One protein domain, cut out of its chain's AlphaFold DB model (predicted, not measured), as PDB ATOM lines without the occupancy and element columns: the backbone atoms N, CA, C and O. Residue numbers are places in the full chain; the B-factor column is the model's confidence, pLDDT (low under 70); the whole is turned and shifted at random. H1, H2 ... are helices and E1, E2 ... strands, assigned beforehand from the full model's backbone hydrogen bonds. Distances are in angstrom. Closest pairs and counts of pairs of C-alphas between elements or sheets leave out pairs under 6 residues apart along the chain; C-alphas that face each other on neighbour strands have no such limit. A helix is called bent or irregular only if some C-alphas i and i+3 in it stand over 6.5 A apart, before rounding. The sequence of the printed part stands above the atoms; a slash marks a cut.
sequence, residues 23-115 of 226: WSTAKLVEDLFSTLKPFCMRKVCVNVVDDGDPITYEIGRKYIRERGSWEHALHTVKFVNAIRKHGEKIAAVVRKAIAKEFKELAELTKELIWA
ATOM      1  N   TRP A  23      36.463 -31.188 -16.403       87.06
ATOM      2  CA  TRP A  23      37.207 -32.436 -16.579       87.06
ATOM      3  C   TRP A  23      38.639 -32.286 -16.083       87.06
ATOM      4  O   TRP A  23      39.152 -33.181 -15.409       87.06
ATOM      5  N   SER A  24      39.255 -31.132 -16.354       87.94
ATOM      6  CA  SER A  24      40.590 -30.807 -15.854       87.94
ATOM      7  C   SER A  24      40.637 -30.784 -14.321       87.94
ATOM      8  O   SER A  24      41.489 -31.439 -13.721       87.94
ATOM      9  N   THR A  25      39.672 -30.123 -13.672       90.75
ATOM     10  CA  THR A  25      39.562 -30.091 -12.207       90.75
ATOM     11  C   THR A  25      39.302 -31.485 -11.642       90.75
ATOM     12  O   THR A  25      39.946 -31.883 -10.674       90.75
ATOM     13  N   ALA A  26      38.409 -32.256 -12.267       92.62
ATOM     14  CA  ALA A  26      38.083 -33.600 -11.813       92.62
ATOM     15  C   ALA A  26      39.286 -34.539 -11.868       92.62
ATOM     16  O   ALA A  26      39.517 -35.314 -10.941       92.62
ATOM     17  N   LYS A  27      40.066 -34.443 -12.947       93.81
ATOM     18  CA  LYS A  27      41.293 -35.211 -13.118       93.81
ATOM     19  C   LYS A  27      42.317 -34.873 -12.037       93.81
ATOM     20  O   LYS A  27      42.865 -35.785 -11.436       93.81
ATOM     21  N   LEU A  28      42.516 -33.588 -11.728       94.88
ATOM     22  CA  LEU A  28      43.414 -33.176 -10.643       94.88
ATOM     23  C   LEU A  28      42.990 -33.764  -9.291       94.88
ATOM     24  O   LEU A  28      43.835 -34.243  -8.542       94.88
ATOM     25  N   VAL A  29      41.690 -33.762  -8.987       96.25
ATOM     26  CA  VAL A  29      41.163 -34.399  -7.771       96.25
ATOM     27  C   VAL A  29      41.447 -35.905  -7.777       96.25
ATOM     28  O   VAL A  29      41.968 -36.434  -6.798       96.25
ATOM     29  N   GLU A  30      41.153 -36.601  -8.874       95.31
ATOM     30  CA  GLU A  30      41.416 -38.041  -9.009       95.31
ATOM     31  C   GLU A  30      42.910 -38.387  -8.862       95.31
ATOM     32  O   GLU A  30      43.262 -39.380  -8.213       95.31
ATOM     33  N   ASP A  31      43.794 -37.559  -9.420       95.31
ATOM     34  CA  ASP A  31      45.246 -37.705  -9.308       95.31
ATOM     35  C   ASP A  31      45.695 -37.567  -7.845       95.31
ATOM     36  O   ASP A  31      46.475 -38.388  -7.356       95.31
ATOM     37  N   LEU A  32      45.133 -36.604  -7.106       96.75
ATOM     38  CA  LEU A  32      45.408 -36.423  -5.677       96.75
ATOM     39  C   LEU A  32      44.965 -37.636  -4.860       96.75
ATOM     40  O   LEU A  32      45.753 -38.159  -4.078       96.75
ATOM     41  N   PHE A  33      43.766 -38.169  -5.091       96.88
ATOM     42  CA  PHE A  33      43.349 -39.420  -4.450       96.88
ATOM     43  C   PHE A  33      44.241 -40.600  -4.846       96.88
ATOM     44  O   PHE A  33      44.509 -41.486  -4.032       96.88
ATOM     45  N   SER A  34      44.728 -40.629  -6.085       94.62
ATOM     46  CA  SER A  34      45.586 -41.707  -6.574       94.62
ATOM     47  C   SER A  34      46.920 -41.802  -5.836       94.62
ATOM     48  O   SER A  34      47.448 -42.910  -5.736       94.62
ATOM     49  N   THR A  35      47.417 -40.710  -5.252       95.12
ATOM     50  CA  THR A  35      48.623 -40.725  -4.401       95.12
ATOM     51  C   THR A  35      48.462 -41.582  -3.141       95.12
ATOM     52  O   THR A  35      49.433 -42.147  -2.648       95.12
ATOM     53  N   LEU A  36      47.232 -41.751  -2.641       94.31
ATOM     54  CA  LEU A  36      46.956 -42.546  -1.441       94.31
ATOM     55  C   LEU A  36      46.899 -44.054  -1.724       94.31
ATOM     56  O   LEU A  36      46.817 -44.866  -0.790       94.31
ATOM     57  N   LYS A  37      46.941 -44.459  -3.002       92.62
ATOM     58  CA  LYS A  37      46.927 -45.873  -3.386       92.62
ATOM     59  C   LYS A  37      48.103 -46.613  -2.711       92.62
ATOM     60  O   LYS A  37      49.199 -46.077  -2.598       92.62
ATOM     61  N   PRO A  38      47.913 -47.872  -2.284       94.00
ATOM     62  CA  PRO A  38      46.706 -48.665  -2.466       94.00
ATOM     63  C   PRO A  38      45.541 -48.276  -1.543       94.00
ATOM     64  O   PRO A  38      45.750 -48.094  -0.351       94.00
ATOM     65  N   PHE A  39      44.303 -48.227  -2.056       93.38
ATOM     66  CA  PHE A  39      43.141 -47.899  -1.212       93.38
ATOM     67  C   PHE A  39      42.796 -49.035  -0.248       93.38
ATOM     68  O   PHE A  39      42.703 -48.829   0.958       93.38
ATOM     69  N   CYS A  40      42.666 -50.253  -0.776       92.56
ATOM     70  CA  CYS A  40      42.478 -51.474   0.004       92.56
ATOM     71  C   CYS A  40      43.424 -52.579  -0.484       92.56
ATOM     72  O   CYS A  40      43.714 -52.684  -1.673       92.56
ATOM     73  N   MET A  41      43.890 -53.452   0.414       90.12
ATOM     74  CA  MET A  41      44.704 -54.616   0.013       90.12
ATOM     75  C   MET A  41      43.860 -55.736  -0.604       90.12
ATOM     76  O   MET A  41      44.338 -56.494  -1.444       90.12
ATOM     77  N   ARG A  42      42.595 -55.829  -0.189       90.62
ATOM     78  CA  ARG A  42      41.584 -56.734  -0.735       90.62
ATOM     79  C   ARG A  42      40.414 -55.907  -1.235       90.62
ATOM     80  O   ARG A  42      40.209 -54.790  -0.778       90.62
ATOM     81  N   LYS A  43      39.652 -56.470  -2.160       92.12
ATOM     82  CA  LYS A  43      38.412 -55.870  -2.635       92.12
ATOM     83  C   LYS A  43      37.396 -55.790  -1.491       92.12
ATOM     84  O   LYS A  43      37.124 -56.809  -0.858       92.12
ATOM     85  N   VAL A  44      36.832 -54.607  -1.266       94.25
ATOM     86  CA  VAL A  44      35.759 -54.363  -0.291       94.25
ATOM     87  C   VAL A  44      34.602 -53.661  -0.992       94.25
ATOM     88  O   VAL A  44      34.827 -52.850  -1.886       94.25
ATOM     89  N   CYS A  45      33.367 -53.984  -0.606       94.06
ATOM     90  CA  CYS A  45      32.174 -53.325  -1.127       94.06
ATOM     91  C   CYS A  45      31.543 -52.428  -0.057       94.06
ATOM     92  O   CYS A  45      31.485 -52.810   1.110       94.06
ATOM     93  N   VAL A  46      31.034 -51.272  -0.475       95.00
ATOM     94  CA  VAL A  46      30.261 -50.340   0.350       95.00
ATOM     95  C   VAL A  46      28.929 -50.102  -0.332       95.00
ATOM     96  O   VAL A  46      28.897 -49.669  -1.480       95.00
ATOM     97  N   ASN A  47      27.839 -50.366   0.381       94.00
ATOM     98  CA  ASN A  47      26.495 -50.066  -0.095       94.00
ATOM     99  C   ASN A  47      26.079 -48.692   0.429       94.00
ATOM    100  O   ASN A  47      26.227 -48.394   1.618       94.00
ATOM    101  N   VAL A  48      25.551 -47.863  -0.456       93.38
ATOM    102  CA  VAL A  48      24.990 -46.552  -0.148       93.38
ATOM    103  C   VAL A  48      23.613 -46.433  -0.793       93.38
ATOM    104  O   VAL A  48      23.243 -47.253  -1.626       93.38
ATOM    105  N   VAL A  49      22.852 -45.428  -0.381       88.75
ATOM    106  CA  VAL A  49      21.591 -45.050  -1.024       88.75
ATOM    107  C   VAL A  49      21.816 -43.660  -1.607       88.75
ATOM    108  O   VAL A  49      22.312 -42.794  -0.878       88.75
ATOM    109  N   ASP A  50      21.507 -43.481  -2.886       85.50
ATOM    110  CA  ASP A  50      21.545 -42.206  -3.606       85.50
ATOM    111  C   ASP A  50      20.163 -41.980  -4.222       85.50
ATOM    112  O   ASP A  50      19.674 -42.834  -4.951       85.50
ATOM    113  N   ASP A  51      19.489 -40.895  -3.837       84.19
ATOM    114  CA  ASP A  51      18.138 -40.541  -4.311       84.19
ATOM    115  C   ASP A  51      17.083 -41.668  -4.224       84.19
ATOM    116  O   ASP A  51      16.119 -41.720  -4.982       84.19
ATOM    117  N   GLY A  52      17.234 -42.557  -3.237       84.75
ATOM    118  CA  GLY A  52      16.343 -43.700  -3.000       84.75
ATOM    119  C   GLY A  52      16.813 -45.008  -3.643       84.75
ATOM    120  O   GLY A  52      16.348 -46.073  -3.235       84.75
ATOM    121  N   ASP A  53      17.795 -44.949  -4.540       86.81
ATOM    122  CA  ASP A  53      18.350 -46.109  -5.225       86.81
ATOM    123  C   ASP A  53      19.606 -46.649  -4.518       86.81
ATOM    124  O   ASP A  53      20.496 -45.890  -4.112       86.81
ATOM    125  N   PRO A  54      19.723 -47.976  -4.332       90.69
ATOM    126  CA  PRO A  54      20.909 -48.569  -3.736       90.69
ATOM    127  C   PRO A  54      22.073 -48.594  -4.736       90.69
ATOM    128  O   PRO A  54      22.034 -49.305  -5.739       90.69
ATOM    129  N   ILE A  55      23.164 -47.908  -4.403       92.38
ATOM    130  CA  ILE A  55      24.427 -47.948  -5.148       92.38
ATOM    131  C   ILE A  55      25.450 -48.770  -4.362       92.38
ATOM    132  O   ILE A  55      25.588 -48.644  -3.146       92.38
ATOM    133  N   THR A  56      26.206 -49.629  -5.047       94.50
ATOM    134  CA  THR A  56      27.319 -50.371  -4.434       94.50
ATOM    135  C   THR A  56      28.643 -49.906  -5.020       94.50
ATOM    136  O   THR A  56      28.898 -50.116  -6.203       94.50
ATOM    137  N   TYR A  57      29.532 -49.364  -4.193       95.56
ATOM    138  CA  TYR A  57      30.916 -49.107  -4.576       95.56
ATOM    139  C   TYR A  57      31.803 -50.297  -4.251       95.56
ATOM    140  O   TYR A  57      31.709 -50.898  -3.186       95.56
ATOM    141  N   GLU A  58      32.712 -50.610  -5.160       95.06
ATOM    142  CA  GLU A  58      33.758 -51.600  -4.990       95.06
ATOM    143  C   GLU A  58      35.117 -50.900  -4.943       95.06
ATOM    144  O   GLU A  58      35.546 -50.264  -5.908       95.06
ATOM    145  N   ILE A  59      35.795 -51.037  -3.807       95.06
ATOM    146  CA  ILE A  59      37.077 -50.412  -3.514       95.06
ATOM    147  C   ILE A  59      38.154 -51.488  -3.616       95.06
ATOM    148  O   ILE A  59      38.165 -52.468  -2.868       95.06
ATOM    149  N   GLY A  60      39.061 -51.310  -4.570       92.88
ATOM    150  CA  GLY A  60      40.185 -52.201  -4.815       92.88
ATOM    151  C   GLY A  60      41.525 -51.570  -4.460       92.88
ATOM    152  O   GLY A  60      41.623 -50.493  -3.875       92.88
ATOM    153  N   ARG A  61      42.607 -52.235  -4.876       93.12
ATOM    154  CA  ARG A  61      43.969 -51.738  -4.648       93.12
ATOM    155  C   ARG A  61      44.241 -50.430  -5.383       93.12
ATOM    156  O   ARG A  61      44.888 -49.552  -4.834       93.12
ATOM    157  N   LYS A  62      43.752 -50.297  -6.615       91.38
ATOM    158  CA  LYS A  62      44.052 -49.157  -7.498       91.38
ATOM    159  C   LYS A  62      42.808 -48.457  -8.047       91.38
ATOM    160  O   LYS A  62      42.954 -47.562  -8.872       91.38
ATOM    161  N   TYR A  63      41.616 -48.854  -7.614       92.06
ATOM    162  CA  TYR A  63      40.365 -48.357  -8.173       92.06
ATOM    163  C   TYR A  63      39.293 -48.199  -7.102       92.06
ATOM    164  O   TYR A  63      39.299 -48.891  -6.082       92.06
ATOM    165  N   ILE A  64      38.353 -47.317  -7.405       93.25
ATOM    166  CA  ILE A  64      37.019 -47.263  -6.826       93.25
ATOM    167  C   ILE A  64      36.088 -47.362  -8.027       93.25
ATOM    168  O   ILE A  64      36.283 -46.632  -8.997       93.25
ATOM    169  N   ARG A  65      35.133 -48.288  -8.017       92.56
ATOM    170  CA  ARG A  65      34.173 -48.449  -9.114       92.56
ATOM    171  C   ARG A  65      32.763 -48.619  -8.589       92.56
ATOM    172  O   ARG A  65      32.578 -49.099  -7.477       92.56
ATOM    173  N   GLU A  66      31.782 -48.288  -9.404       91.50
ATOM    174  CA  GLU A  66      30.391 -48.629  -9.134       91.50
ATOM    175  C   GLU A  66      30.094 -50.046  -9.640       91.50
ATOM    176  O   GLU A  66      30.423 -50.411 -10.771       91.50
ATOM    177  N   ARG A  67      29.523 -50.892  -8.787       85.75
ATOM    178  CA  ARG A  67      29.211 -52.281  -9.122       85.75
ATOM    179  C   ARG A  67      28.015 -52.317 -10.069       85.75
ATOM    180  O   ARG A  67      26.969 -51.772  -9.756       85.75
ATOM    181  N   GLY A  68      28.161 -53.025 -11.187       79.12
ATOM    182  CA  GLY A  68      27.144 -53.065 -12.246       79.12
ATOM    183  C   GLY A  68      27.393 -52.046 -13.358       79.12
ATOM    184  O   GLY A  68      26.809 -52.179 -14.428       79.12
ATOM    185  N   SER A  69      28.322 -51.105 -13.159       78.62
ATOM    186  CA  SER A  69      28.858 -50.300 -14.254       78.62
ATOM    187  C   SER A  69      29.737 -51.153 -15.171       78.62
ATOM    188  O   SER A  69      30.483 -52.027 -14.715       78.62
ATOM    189  N   TRP A  70      29.676 -50.865 -16.471       72.19
ATOM    190  CA  TRP A  70      30.600 -51.405 -17.473       72.19
ATOM    191  C   TRP A  70      32.032 -50.881 -17.281       72.19
ATOM    192  O   TRP A  70      32.985 -51.486 -17.765       72.19
ATOM    193  N   GLU A  71      32.198 -49.766 -16.564       74.44
ATOM    194  CA  GLU A  71      33.495 -49.140 -16.322       74.44
ATOM    195  C   GLU A  71      34.304 -49.888 -15.250       74.44
ATOM    196  O   GLU A  71      33.812 -50.270 -14.184       74.44
ATOM    197  N   HIS A  72      35.601 -50.067 -15.512       73.38
ATOM    198  CA  HIS A  72      36.513 -50.729 -14.577       73.38
ATOM    199  C   HIS A  72      36.845 -49.876 -13.340       73.38
ATOM    200  O   HIS A  72      37.191 -50.437 -12.298       73.38
ATOM    201  N   ALA A  73      36.732 -48.550 -13.440       84.25
ATOM    202  CA  ALA A  73      36.916 -47.587 -12.360       84.25
ATOM    203  C   ALA A  73      36.073 -46.331 -12.625       84.25
ATOM    204  O   ALA A  73      35.795 -45.999 -13.777       84.25
ATOM    205  N   LEU A  74      35.677 -45.640 -11.557       88.56
ATOM    206  CA  LEU A  74      35.151 -44.285 -11.654       88.56
ATOM    207  C   LEU A  74      36.295 -43.348 -12.028       88.56
ATOM    208  O   LEU A  74      37.356 -43.393 -11.404       88.56
ATOM    209  N   HIS A  75      36.035 -42.472 -12.990       88.94
ATOM    210  CA  HIS A  75      36.993 -41.484 -13.464       88.94
ATOM    211  C   HIS A  75      36.380 -40.091 -13.480       88.94
ATOM    212  O   HIS A  75      35.174 -39.926 -13.697       88.94
ATOM    213  N   THR A  76      37.227 -39.074 -13.336       87.94
ATOM    214  CA  THR A  76      36.904 -37.661 -13.566       87.94
ATOM    215  C   THR A  76      35.626 -37.221 -12.835       87.94
ATOM    216  O   THR A  76      35.533 -37.352 -11.616       87.94
ATOM    217  N   VAL A  77      34.625 -36.690 -13.546       89.62
ATOM    218  CA  VAL A  77      33.393 -36.134 -12.969       89.62
ATOM    219  C   VAL A  77      32.636 -37.173 -12.140       89.62
ATOM    220  O   VAL A  77      32.192 -36.865 -11.036       89.62
ATOM    221  N   LYS A  78      32.540 -38.424 -12.615       89.75
ATOM    222  CA  LYS A  78      31.870 -39.504 -11.872       89.75
ATOM    223  C   LYS A  78      32.591 -39.822 -10.563       89.75
ATOM    224  O   LYS A  78      31.942 -40.032  -9.541       89.75
ATOM    225  N   PHE A  79      33.926 -39.822 -10.589       93.31
ATOM    226  CA  PHE A  79      34.740 -40.019  -9.390       93.31
ATOM    227  C   PHE A  79      34.492 -38.905  -8.370       93.31
ATOM    228  O   PHE A  79      34.138 -39.192  -7.228       93.31
ATOM    229  N   VAL A  80      34.599 -37.639  -8.788       93.88
ATOM    230  CA  VAL A  80      34.369 -36.484  -7.905       93.88
ATOM    231  C   VAL A  80      32.958 -36.508  -7.321       93.88
ATOM    232  O   VAL A  80      32.809 -36.351  -6.112       93.88
ATOM    233  N   ASN A  81      31.933 -36.774  -8.134       92.25
ATOM    234  CA  ASN A  81      30.548 -36.854  -7.663       92.25
ATOM    235  C   ASN A  81      30.369 -37.946  -6.595       92.25
ATOM    236  O   ASN A  81      29.791 -37.679  -5.541       92.25
ATOM    237  N   ALA A  82      30.921 -39.143  -6.822       93.12
ATOM    238  CA  ALA A  82      30.861 -40.234  -5.851       93.12
ATOM    239  C   ALA A  82      31.575 -39.882  -4.535       93.12
ATOM    240  O   ALA A  82      31.051 -40.150  -3.454       93.12
ATOM    241  N   ILE A  83      32.747 -39.239  -4.602       95.94
ATOM    242  CA  ILE A  83      33.483 -38.796  -3.410       95.94
ATOM    243  C   ILE A  83      32.734 -37.686  -2.664       95.94
ATOM    244  O   ILE A  83      32.617 -37.758  -1.443       95.94
ATOM    245  N   ARG A  84      32.172 -36.692  -3.360       94.44
ATOM    246  CA  ARG A  84      31.384 -35.621  -2.724       94.44
ATOM    247  C   ARG A  84      30.182 -36.180  -1.967       94.44
ATOM    248  O   ARG A  84      29.967 -35.818  -0.812       94.44
ATOM    249  N   LYS A  85      29.422 -37.077  -2.604       93.69
ATOM    250  CA  LYS A  85      28.198 -37.652  -2.030       93.69
ATOM    251  C   LYS A  85      28.474 -38.718  -0.963       93.69
ATOM    252  O   LYS A  85      27.753 -38.809   0.030       93.69
ATOM    253  N   HIS A  86      29.495 -39.552  -1.158       95.38
ATOM    254  CA  HIS A  86      29.664 -40.796  -0.394       95.38
ATOM    255  C   HIS A  86      31.090 -41.052   0.108       95.38
ATOM    256  O   HIS A  86      31.361 -42.115   0.673       95.38
ATOM    257  N   GLY A  87      32.000 -40.089  -0.044       95.25
ATOM    258  CA  GLY A  87      33.415 -40.231   0.295       95.25
ATOM    259  C   GLY A  87      33.669 -40.640   1.744       95.25
ATOM    260  O   GLY A  87      34.568 -41.436   1.983       95.25
ATOM    261  N   GLU A  88      32.841 -40.212   2.699       94.38
ATOM    262  CA  GLU A  88      32.969 -40.640   4.100       94.38
ATOM    263  C   GLU A  88      32.682 -42.142   4.290       94.38
ATOM    264  O   GLU A  88      33.422 -42.840   4.984       94.38
ATOM    265  N   LYS A  89      31.648 -42.673   3.623       95.19
ATOM    266  CA  LYS A  89      31.322 -44.109   3.675       95.19
ATOM    267  C   LYS A  89      32.407 -44.946   2.998       95.19
ATOM    268  O   LYS A  89      32.731 -46.034   3.466       95.19
ATOM    269  N   ILE A  90      32.993 -44.423   1.922       94.88
ATOM    270  CA  ILE A  90      34.138 -45.039   1.245       94.88
ATOM    271  C   ILE A  90      35.377 -45.004   2.159       94.88
ATOM    272  O   ILE A  90      36.050 -46.022   2.312       94.88
ATOM    273  N   ALA A  91      35.649 -43.880   2.829       94.88
ATOM    274  CA  ALA A  91      36.770 -43.723   3.758       94.88
ATOM    275  C   ALA A  91      36.722 -44.724   4.926       94.88
ATOM    276  O   ALA A  91      37.760 -45.150   5.424       94.88
ATOM    277  N   ALA A  92      35.531 -45.150   5.350       94.56
ATOM    278  CA  ALA A  92      35.381 -46.130   6.424       94.56
ATOM    279  C   ALA A  92      35.970 -47.513   6.089       94.56
ATOM    280  O   ALA A  92      36.273 -48.284   7.001       94.56
ATOM    281  N   VAL A  93      36.136 -47.839   4.802       94.75
ATOM    282  CA  VAL A  93      36.656 -49.145   4.364       94.75
ATOM    283  C   VAL A  93      38.053 -49.096   3.757       94.75
ATOM    284  O   VAL A  93      38.628 -50.159   3.516       94.75
ATOM    285  N   VAL A  94      38.622 -47.909   3.512       95.06
ATOM    286  CA  VAL A  94      40.011 -47.813   3.040       95.06
ATOM    287  C   VAL A  94      40.984 -48.276   4.129       95.06
ATOM    288  O   VAL A  94      40.653 -48.352   5.315       95.06
ATOM    289  N   ARG A  95      42.218 -48.623   3.744       94.56
ATOM    290  CA  ARG A  95      43.230 -49.093   4.701       94.56
ATOM    291  C   ARG A  95      43.446 -48.052   5.807       94.56
ATOM    292  O   ARG A  95      43.589 -46.865   5.532       94.56
ATOM    293  N   LYS A  96      43.569 -48.523   7.053       93.75
ATOM    294  CA  LYS A  96      43.735 -47.663   8.242       93.75
ATOM    295  C   LYS A  96      44.846 -46.620   8.091       93.75
ATOM    296  O   LYS A  96      44.687 -45.509   8.572       93.75
ATOM    297  N   ALA A  97      45.929 -46.980   7.399       93.31
ATOM    298  CA  ALA A  97      47.089 -46.120   7.190       93.31
ATOM    299  C   ALA A  97      46.805 -44.833   6.395       93.31
ATOM    300  O   ALA A  97      47.595 -43.918   6.523       93.31
ATOM    301  N   ILE A  98      45.737 -44.770   5.590       94.38
ATOM    302  CA  ILE A  98      45.373 -43.578   4.791       94.38
ATOM    303  C   ILE A  98      43.962 -43.074   5.100       94.38
ATOM    304  O   ILE A  98      43.455 -42.191   4.417       94.38
ATOM    305  N   ALA A  99      43.251 -43.713   6.035       94.00
ATOM    306  CA  ALA A  99      41.820 -43.478   6.223       94.00
ATOM    307  C   ALA A  99      41.527 -42.043   6.670       94.00
ATOM    308  O   ALA A  99      40.512 -41.471   6.277       94.00
ATOM    309  N   LYS A 100      42.440 -41.454   7.450       95.12
ATOM    310  CA  LYS A 100      42.339 -40.068   7.900       95.12
ATOM    311  C   LYS A 100      42.471 -39.104   6.721       95.12
ATOM    312  O   LYS A 100      41.600 -38.264   6.533       95.12
ATOM    313  N   GLU A 101      43.506 -39.265   5.909       96.31
ATOM    314  CA  GLU A 101      43.815 -38.396   4.773       96.31
ATOM    315  C   GLU A 101      42.805 -38.576   3.646       96.31
ATOM    316  O   GLU A 101      42.379 -37.607   3.031       96.31
ATOM    317  N   PHE A 102      42.333 -39.802   3.415       97.25
ATOM    318  CA  PHE A 102      41.241 -40.047   2.479       97.25
ATOM    319  C   PHE A 102      39.963 -39.328   2.926       97.25
ATOM    320  O   PHE A 102      39.286 -38.717   2.099       97.25
ATOM    321  N   LYS A 103      39.628 -39.379   4.226       97.00
ATOM    322  CA  LYS A 103      38.477 -38.650   4.772       97.00
ATOM    323  C   LYS A 103      38.665 -37.138   4.628       97.00
ATOM    324  O   LYS A 103      37.739 -36.466   4.193       97.00
ATOM    325  N   GLU A 104      39.850 -36.620   4.927       97.44
ATOM    326  CA  GLU A 104      40.185 -35.204   4.746       97.44
ATOM    327  C   GLU A 104      40.034 -34.757   3.285       97.44
ATOM    328  O   GLU A 104      39.352 -33.771   3.014       97.44
ATOM    329  N   LEU A 105      40.564 -35.524   2.327       97.69
ATOM    330  CA  LEU A 105      40.357 -35.253   0.906       97.69
ATOM    331  C   LEU A 105      38.881 -35.304   0.517       97.69
ATOM    332  O   LEU A 105      38.443 -34.491  -0.294       97.69
ATOM    333  N   ALA A 106      38.106 -36.245   1.060       97.38
ATOM    334  CA  ALA A 106      36.677 -36.334   0.781       97.38
ATOM    335  C   ALA A 106      35.925 -35.089   1.275       97.38
ATOM    336  O   ALA A 106      35.083 -34.573   0.542       97.38
ATOM    337  N   GLU A 107      36.263 -34.564   2.458       97.44
ATOM    338  CA  GLU A 107      35.694 -33.309   2.967       97.44
ATOM    339  C   GLU A 107      36.110 -32.103   2.116       97.44
ATOM    340  O   GLU A 107      35.245 -31.360   1.656       97.44
ATOM    341  N   LEU A 108      37.399 -31.966   1.783       97.75
ATOM    342  CA  LEU A 108      37.878 -30.909   0.881       97.75
ATOM    343  C   LEU A 108      37.196 -30.982  -0.493       97.75
ATOM    344  O   LEU A 108      36.841 -29.963  -1.080       97.75
ATOM    345  N   THR A 109      36.930 -32.189  -0.995       96.44
ATOM    346  CA  THR A 109      36.225 -32.368  -2.270       96.44
ATOM    347  C   THR A 109      34.805 -31.797  -2.212       96.44
ATOM    348  O   THR A 109      34.321 -31.311  -3.234       96.44
ATOM    349  N   LYS A 110      34.129 -31.799  -1.049       95.31
ATOM    350  CA  LYS A 110      32.809 -31.161  -0.864       95.31
ATOM    351  C   LYS A 110      32.891 -29.632  -0.871       95.31
ATOM    352  O   LYS A 110      31.938 -28.985  -1.303       95.31
ATOM    353  N   GLU A 111      34.019 -29.059  -0.450       95.56
ATOM    354  CA  GLU A 111      34.236 -27.604  -0.433       95.56
ATOM    355  C   GLU A 111      34.387 -26.993  -1.832       95.56
ATOM    356  O   GLU A 111      34.132 -25.795  -1.998       95.56
ATOM    357  N   LEU A 112      34.767 -27.799  -2.835       93.31
ATOM    358  CA  LEU A 112      34.854 -27.357  -4.228       93.31
ATOM    359  C   LEU A 112      33.519 -26.747  -4.677       93.31
ATOM    360  O   LEU A 112      32.456 -27.345  -4.474       93.31
ATOM    361  N   ILE A 113      33.575 -25.589  -5.338       91.62
ATOM    362  CA  ILE A 113      32.440 -25.083  -6.106       91.62
ATOM    363  C   ILE A 113      32.310 -25.975  -7.335       91.62
ATOM    364  O   ILE A 113      33.102 -25.906  -8.278       91.62
ATOM    365  N   TRP A 114      31.311 -26.846  -7.274       87.94
ATOM    366  CA  TRP A 114      31.028 -27.863  -8.267       87.94
ATOM    367  C   TRP A 114      29.598 -27.665  -8.742       87.94
ATOM    368  O   TRP A 114      28.664 -27.857  -7.966       87.94
ATOM    369  N   ALA A 115      29.425 -27.224  -9.984       80.12
ATOM    370  CA  ALA A 115      28.093 -27.007 -10.521       80.12
ATOM    371  C   ALA A 115      27.376 -28.354 -10.705       80.12
ATOM    372  O   ALA A 115      27.896 -29.258 -11.366       80.12
TER     373      ALA A 115
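This is residues 23 to 115 of the 226 residues of an uncharacterized protein of Candidatus Aenigmarchaeota archaeon (UniProt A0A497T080). A kinked helix, H2, is in the middle; it crosses one face of a small three-stranded sheet, while H1 and H3, both off the sheet, pack on H2 and run opposite ways to each other. The sheet and H2 make two layers, a helix on one face of a sheet, and H1 packs on residues 76 to 80 of H2. The printed part has 93 residues, with three named helices and three named strands in the order H1 E1 E2 E3 H2 H3; the class is mixed, helices and strands. The sheet, in the order E1 - E2 - E3, is antiparallel and a meander, each strand the antiparallel neighbour of the one before. The whole is compact and rounded, with a radius of gyration of the C-alphas of 12.1 A and spans of 32 by 32 by 21 A.

H1, residues 23 to 34, touches residues 76 to 80 of H2, residues 76 to 91; their closest C-alphas, those of Ala 26 and Thr 76, are 4.6 A apart. H1 and H2 run the same way at a tilt of 36 degrees, only just steep. H1 and H3, residues 96 to 111, only just touch, with 3 pairs of C-alphas within 8 A, the closest those of Phe 33 and Phe 102 at 7.3 A; they run opposite ways at a shallow tilt of 19 degrees. E1, residues 44 to 50, and E2, residues 53 to 59, form a hairpin at 153 degrees, with N 46 and O 57 within hydrogen-bond range at 2.8 A. E2 and E3, residues 64 to 66, form a second hairpin, with N 58 and O 65 at 2.8 A. H2 is on the sheet at a height over the sheet of 7.7 A, over E1, and runs across the strands at 73 degrees to E1 on the local plane. The closest C-alphas of E1 and H2 are those of Val 46 and Ile 90, 6.6 A apart. H2 touches H3 at a steep tilt of 53 degrees, opposite ways; the closest C-alphas are those of Arg 84 and Lys 110, 5.0 A apart. H3 is apart from E1, E2 and E3. In H1 every O i to N i+4 pair is within hydrogen-bond range; in H2 and in H3, 10 of 12 are.

H1 begins at C-alpha 23 (37.207, -32.436, -16.579) and is 16.0 A long. E1 measures 19.0 A, E2 19.3 A and E3 7.2 A. H2, 18.4 A, has a kink of 74 degrees near residue 85 and is irregular, with C-alphas 85 and 88 at 8.3 A. H3, 23.8 A, is irregular too, with C-alphas 97 and 100 at 7.7 A, and ends at C-alpha 111 (34.236, -27.604, -0.433).

The C-alphas farthest apart, those of Arg 42 and Ala 115, are 34.1 A apart. The printed part has no cut and no long link. The mean pLDDT of the printed part is 92.0, and no printed residue is under 70.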